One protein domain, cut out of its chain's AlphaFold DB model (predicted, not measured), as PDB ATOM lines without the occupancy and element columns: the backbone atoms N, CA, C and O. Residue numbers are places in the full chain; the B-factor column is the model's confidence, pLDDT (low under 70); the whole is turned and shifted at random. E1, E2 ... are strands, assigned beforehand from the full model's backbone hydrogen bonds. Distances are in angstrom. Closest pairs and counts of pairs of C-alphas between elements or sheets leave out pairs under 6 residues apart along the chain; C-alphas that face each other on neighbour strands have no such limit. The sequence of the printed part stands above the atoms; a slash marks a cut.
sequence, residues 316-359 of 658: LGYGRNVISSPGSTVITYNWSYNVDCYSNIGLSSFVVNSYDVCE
ATOM      1  N   LEU A 316     107.956 126.077 155.604       97.75
ATOM      2  CA  LEU A 316     107.094 126.969 154.835       97.75
ATOM      3  C   LEU A 316     107.890 128.222 154.500       97.75
ATOM      4  O   LEU A 316     108.541 128.789 155.376       97.75
ATOM      5  N   GLY A 317     107.836 128.659 153.245       96.81
ATOM      6  CA  GLY A 317     108.564 129.837 152.797       96.81
ATOM      7  C   GLY A 317     107.791 130.663 151.780       96.81
ATOM      8  O   GLY A 317     107.403 130.166 150.724       96.81
ATOM      9  N   TYR A 318     107.635 131.950 152.068       96.56
ATOM     10  CA  TYR A 318     107.099 132.948 151.147       96.56
ATOM     11  C   TYR A 318     108.230 133.791 150.533       96.56
ATOM     12  O   TYR A 318     109.279 134.014 151.145       96.56
ATOM     13  N   GLY A 319     108.031 134.261 149.296       93.56
ATOM     14  CA  GLY A 319     108.977 135.151 148.612       93.56
ATOM     15  C   GLY A 319     110.330 134.503 148.305       93.56
ATOM     16  O   GLY A 319     111.357 135.181 148.286       93.56
ATOM     17  N   ARG A 320     110.357 133.181 148.093       92.12
ATOM     18  CA  ARG A 320     111.593 132.428 147.859       92.12
ATOM     19  C   ARG A 320     112.324 132.927 146.608       92.12
ATOM     20  O   ARG A 320     111.851 132.752 145.487       92.12
ATOM     21  N   ASN A 321     113.534 133.442 146.789       91.06
ATOM     22  CA  ASN A 321     114.435 133.853 145.716       91.06
ATOM     23  C   ASN A 321     115.701 132.987 145.716       91.06
ATOM     24  O   ASN A 321     116.255 132.687 146.772       91.06
ATOM     25  N   VAL A 322     116.170 132.589 144.530       90.00
ATOM     26  CA  VAL A 322     117.379 131.771 144.363       90.00
ATOM     27  C   VAL A 322     118.337 132.458 143.405       90.00
ATOM     28  O   VAL A 322     118.092 132.537 142.202       90.00
ATOM     29  N   ILE A 323     119.487 132.870 143.928       87.38
ATOM     30  CA  ILE A 323     120.575 133.448 143.144       87.38
ATOM     31  C   ILE A 323     121.710 132.432 143.107       87.38
ATOM     32  O   ILE A 323     122.317 132.116 144.128       87.38
ATOM     33  N   SER A 324     121.998 131.902 141.919       86.31
ATOM     34  CA  SER A 324     123.078 130.936 141.710       86.31
ATOM     35  C   SER A 324     124.147 131.493 140.777       86.31
ATOM     36  O   SER A 324     123.856 132.024 139.707       86.31
ATOM     37  N   SER A 325     125.404 131.334 141.177       84.19
ATOM     38  CA  SER A 325     126.603 131.647 140.401       84.19
ATOM     39  C   SER A 325     127.608 130.490 140.519       84.19
ATOM     40  O   SER A 325     127.463 129.649 141.411       84.19
ATOM     41  N   PRO A 326     128.617 130.374 139.634       83.25
ATOM     42  CA  PRO A 326     129.602 129.300 139.733       83.25
ATOM     43  C   PRO A 326     130.283 129.279 141.112       83.25
ATOM     44  O   PRO A 326     131.037 130.186 141.449       83.25
ATOM     45  N   GLY A 327     130.011 128.235 141.901       81.62
ATOM     46  CA  GLY A 327     130.557 128.071 143.251       81.62
ATOM     47  C   GLY A 327     129.814 128.824 144.362       81.62
ATOM     48  O   GLY A 327     130.312 128.832 145.481       81.62
ATOM     49  N   SER A 328     128.651 129.437 144.110       87.25
ATOM     50  CA  SER A 328     127.847 130.058 145.174       87.25
ATOM     51  C   SER A 328     126.349 130.040 144.880       87.25
ATOM     52  O   SER A 328     125.928 130.512 143.823       87.25
ATOM     53  N   THR A 329     125.546 129.608 145.851       90.38
ATOM     54  CA  THR A 329     124.078 129.704 145.818       90.38
ATOM     55  C   THR A 329     123.573 130.408 147.071       90.38
ATOM     56  O   THR A 329     123.996 130.095 148.180       90.38
ATOM     57  N   VAL A 330     122.667 131.362 146.878       91.62
ATOM     58  CA  VAL A 330     121.971 132.070 147.951       91.62
ATOM     59  C   VAL A 330     120.475 131.867 147.758       91.62
ATOM     60  O   VAL A 330     119.953 132.133 146.673       91.62
ATOM     61  N   ILE A 331     119.812 131.379 148.799       93.06
ATOM     62  CA  ILE A 331     118.362 131.258 148.897       93.06
ATOM     63  C   ILE A 331     117.901 132.237 149.969       93.06
ATOM     64  O   ILE A 331     118.403 132.202 151.092       93.06
ATOM     65  N   THR A 332     116.958 133.108 149.626       95.06
ATOM     66  CA  THR A 332     116.329 134.015 150.589       95.06
ATOM     67  C   THR A 332     114.824 133.833 150.596       95.06
ATOM     68  O   THR A 332     114.233 133.648 149.533       95.06
ATOM     69  N   TYR A 333     114.217 133.945 151.769       96.12
ATOM     70  CA  TYR A 333     112.769 133.988 151.964       96.12
ATOM     71  C   TYR A 333     112.371 135.340 152.553       96.12
ATOM     72  O   TYR A 333     113.070 135.846 153.429       96.12
ATOM     73  N   ASN A 334     111.250 135.903 152.104       96.31
ATOM     74  CA  ASN A 334     110.682 137.100 152.728       96.31
ATOM     75  C   ASN A 334     110.108 136.763 154.100       96.31
ATOM     76  O   ASN A 334     110.410 137.453 155.061       96.31
ATOM     77  N   TRP A 335     109.388 135.647 154.184       97.56
ATOM     78  CA  TRP A 335     108.865 135.089 155.424       97.56
ATOM     79  C   TRP A 335     109.090 133.580 155.444       97.56
ATOM     80  O   TRP A 335     109.026 132.932 154.390       97.56
ATOM     81  N   SER A 336     109.354 133.007 156.615       97.81
ATOM     82  CA  SER A 336     109.465 131.561 156.769       97.81
ATOM     83  C   SER A 336     108.968 131.039 158.112       97.81
ATOM     84  O   SER A 336     109.010 131.736 159.120       97.81
ATOM     85  N   TYR A 337     108.551 129.775 158.119       98.19
ATOM     86  CA  TYR A 337     108.292 128.991 159.324       98.19
ATOM     87  C   TYR A 337     109.049 127.664 159.221       98.19
ATOM     88  O   TYR A 337     108.888 126.922 158.246       98.19
ATOM     89  N   ASN A 338     109.876 127.370 160.228       97.44
ATOM     90  CA  ASN A 338     110.701 126.161 160.332       97.44
ATOM     91  C   ASN A 338     111.771 125.968 159.227       97.44
ATOM     92  O   ASN A 338     112.259 124.853 159.035       97.44
ATOM     93  N   VAL A 339     112.160 127.011 158.489       95.44
ATOM     94  CA  VAL A 339     113.243 126.912 157.489       95.44
ATOM     95  C   VAL A 339     114.606 126.879 158.186       95.44
ATOM     96  O   VAL A 339     114.949 127.800 158.920       95.44
ATOM     97  N   ASP A 340     115.413 125.854 157.898       91.81
ATOM     98  CA  ASP A 340     116.798 125.756 158.382       91.81
ATOM     99  C   ASP A 340     117.687 126.808 157.689       91.81
ATOM    100  O   ASP A 340     118.166 126.620 156.563       91.81
ATOM    101  N   CYS A 341     117.854 127.963 158.338       90.06
ATOM    102  CA  CYS A 341     118.699 129.052 157.861       90.06
ATOM    103  C   CYS A 341     120.157 128.816 158.274       90.06
ATOM    104  O   CYS A 341     120.498 128.764 159.453       90.06
ATOM    105  N   TYR A 342     121.057 128.726 157.296       90.25
ATOM    106  CA  TYR A 342     122.476 128.481 157.542       90.25
ATOM    107  C   TYR A 342     123.372 129.137 156.493       90.25
ATOM    108  O   TYR A 342     122.961 129.478 155.383       90.25
ATOM    109  N   SER A 343     124.656 129.258 156.826       86.81
ATOM    110  CA  SER A 343     125.698 129.630 155.871       86.81
ATOM    111  C   SER A 343     126.861 128.645 155.941       86.81
ATOM    112  O   SER A 343     127.405 128.369 157.009       86.81
ATOM    113  N   ASN A 344     127.252 128.098 154.791       83.88
ATOM    114  CA  ASN A 344     128.427 127.245 154.663       83.88
ATOM    115  C   ASN A 344     129.443 127.919 153.736       83.88
ATOM    116  O   ASN A 344     129.140 128.226 152.581       83.88
ATOM    117  N   ILE A 345     130.649 128.160 154.257       69.06
ATOM    118  CA  ILE A 345     131.743 128.817 153.538       69.06
ATOM    119  C   ILE A 345     132.803 127.756 153.213       69.06
ATOM    120  O   ILE A 345     133.558 127.324 154.084       69.06
ATOM    121  N   GLY A 346     132.861 127.341 151.943       69.94
ATOM    122  CA  GLY A 346     133.786 126.323 151.428       69.94
ATOM    123  C   GLY A 346     134.206 126.577 149.973       69.94
ATOM    124  O   GLY A 346     134.148 127.705 149.493       69.94
ATOM    125  N   LEU A 347     134.629 125.534 149.240       66.19
ATOM    126  CA  LEU A 347     134.915 125.629 147.789       66.19
ATOM    127  C   LEU A 347     133.660 125.949 146.953       66.19
ATOM    128  O   LEU A 347     133.773 126.448 145.834       66.19
ATOM    129  N   SER A 348     132.483 125.664 147.510       75.06
ATOM    130  CA  SER A 348     131.182 126.146 147.065       75.06
ATOM    131  C   SER A 348     130.455 126.745 148.269       75.06
ATOM    132  O   SER A 348     130.294 126.048 149.272       75.06
ATOM    133  N   SER A 349     130.040 128.006 148.181       82.88
ATOM    134  CA  SER A 349     129.300 128.693 149.243       82.88
ATOM    135  C   SER A 349     127.798 128.453 149.099       82.88
ATOM    136  O   SER A 349     127.252 128.572 148.002       82.88
ATOM    137  N   PHE A 350     127.120 128.133 150.199       88.38
ATOM    138  CA  PHE A 350     125.663 127.997 150.223       88.38
ATOM    139  C   PHE A 350     125.102 128.789 151.396       88.38
ATOM    140  O   PHE A 350     125.584 128.638 152.520       88.38
ATOM    141  N   VAL A 351     124.129 129.654 151.126       91.62
ATOM    142  CA  VAL A 351     123.480 130.489 152.140       91.62
ATOM    143  C   VAL A 351     121.975 130.333 152.005       91.62
ATOM    144  O   VAL A 351     121.438 130.542 150.919       91.62
ATOM    145  N   VAL A 352     121.316 129.993 153.106       92.75
ATOM    146  CA  VAL A 352     119.863 130.048 153.268       92.75
ATOM    147  C   VAL A 352     119.575 131.085 154.337       92.75
ATOM    148  O   VAL A 352     120.138 131.012 155.426       92.75
ATOM    149  N   ASN A 353     118.747 132.071 154.010       94.56
ATOM    150  CA  ASN A 353     118.376 133.129 154.938       94.56
ATOM    151  C   ASN A 353     116.887 133.462 154.825       94.56
ATOM    152  O   ASN A 353     116.286 133.288 153.763       94.56
ATOM    153  N   SER A 354     116.317 134.018 155.886       96.44
ATOM    154  CA  SER A 354     114.965 134.566 155.882       96.44
ATOM    155  C   SER A 354     114.971 135.973 156.475       96.44
ATOM    156  O   SER A 354     115.741 136.253 157.390       96.44
ATOM    157  N   TYR A 355     114.182 136.878 155.895       96.19
ATOM    158  CA  TYR A 355     114.050 138.247 156.398       96.19
ATOM    159  C   TYR A 355     113.114 138.324 157.605       96.19
ATOM    160  O   TYR A 355     113.394 139.092 158.521       96.19
ATOM    161  N   ASP A 356     112.061 137.508 157.610       95.94
ATOM    162  CA  ASP A 356     111.125 137.357 158.718       95.94
ATOM    163  C   ASP A 356     110.961 135.872 159.078       95.94
ATOM    164  O   ASP A 356     110.577 135.047 158.242       95.94
ATOM    165  N   VAL A 357     111.296 135.523 160.319       96.81
ATOM    166  CA  VAL A 357     111.238 134.152 160.836       96.81
ATOM    167  C   VAL A 357     110.086 134.061 161.827       96.81
ATOM    168  O   VAL A 357     110.134 134.612 162.924       96.81
ATOM    169  N   CYS A 358     109.055 133.314 161.450       96.88
ATOM    170  CA  CYS A 358     107.955 132.975 162.334       96.88
ATOM    171  C   CYS A 358     108.394 131.859 163.284       96.88
ATOM    172  O   CYS A 358     108.609 130.722 162.869       96.88
ATOM    173  N   GLU A 359     108.501 132.175 164.572       96.69
ATOM    174  CA  GLU A 359     108.792 131.172 165.605       96.69
ATOM    175  C   GLU A 359     107.516 130.552 166.191       96.69
ATOM    176  O   GLU A 359     107.552 129.437 166.712       96.69
TER     177      GLU A 359
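What this domain is: This is residues 316 to 359 of the 658 residues of an uncharacterized protein of Corallococcus sp. CAG:1435 (UniProt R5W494). The domain is a long, narrow, twisted sheet with E3 in its middle: E1 and E2 lie along one side of E3, and E4 runs along its other side. The sheet turns sharply near one end, where E3 and E4 bend and E1 stands beside the bent end of E3, while the long link from E3 to E4 returns to the other end and pairs briefly with E4. The printed part has 44 residues, with no named helix and four named strands in the order E1, E2, E3, E4; E1 and E2 are antiparallel to E3, E4 is parallel to it, and the class is all strand. The whole is only just compact, close to loose, with a radius of gyration of the C-alphas of 10.8 A, and its spans of 32 by 16 by 13 A make it a rod.

How they stand to each other: E1, residues 316 to 318, runs on into E2, residues 321 to 325, at 86 degrees across a break of 2 residues. E1 is the antiparallel neighbour of E3, residues 328 to 337; C-alphas 317 and 336 face each other at 4.4 A, and N 316 and O 337 are within hydrogen-bond range at 2.9 A. E2 and E3 form a hairpin, with C-alphas 324 and 329 facing each other at 4.4 A and N 321 and O 332 within hydrogen-bond range at 2.8 A. The pairing is staggered: E3 pairs with E2 over residues 328 to 332 and with E1 over residues 335 to 337. E3 bends by 82 degrees at residue 334. On the other side of E3 is its parallel neighbour E4, residues 349 to 358, at 12 degrees between their directions; C-alphas 328 and 349 face each other at 4.5 A, and N 331 and O 351 are within hydrogen-bond range at 2.8 A. E4 bends by 67 degrees at residue 355. E1, E2 and E4 are edge strands, and residues 343 to 344 pair antiparallel with residues 350 to 351 of E4.

Where its parts are: E1 begins at C-alpha 316, at (107.094, 126.969, 154.835), and is 7.0 A long from first to last C-alpha. E2 measures 13.5 A. E3 starts at C-alpha 328, at (127.847, 130.058, 145.174), and measures 24.2 A. E4 measures 25.4 A and ends at C-alpha 358, at (107.955, 132.975, 162.334).

The domain as a whole: The two C-alphas farthest apart, those of Pro 326 and Glu 359, are 33.3 A from each other. The printed part has no cut. The links E1 to E2 and E2 to E3 are tight, and the link E3 to E4, with 11 residues, is long. The mean pLDDT of the printed part is 90.2, and residues 345 to 347 are under 70.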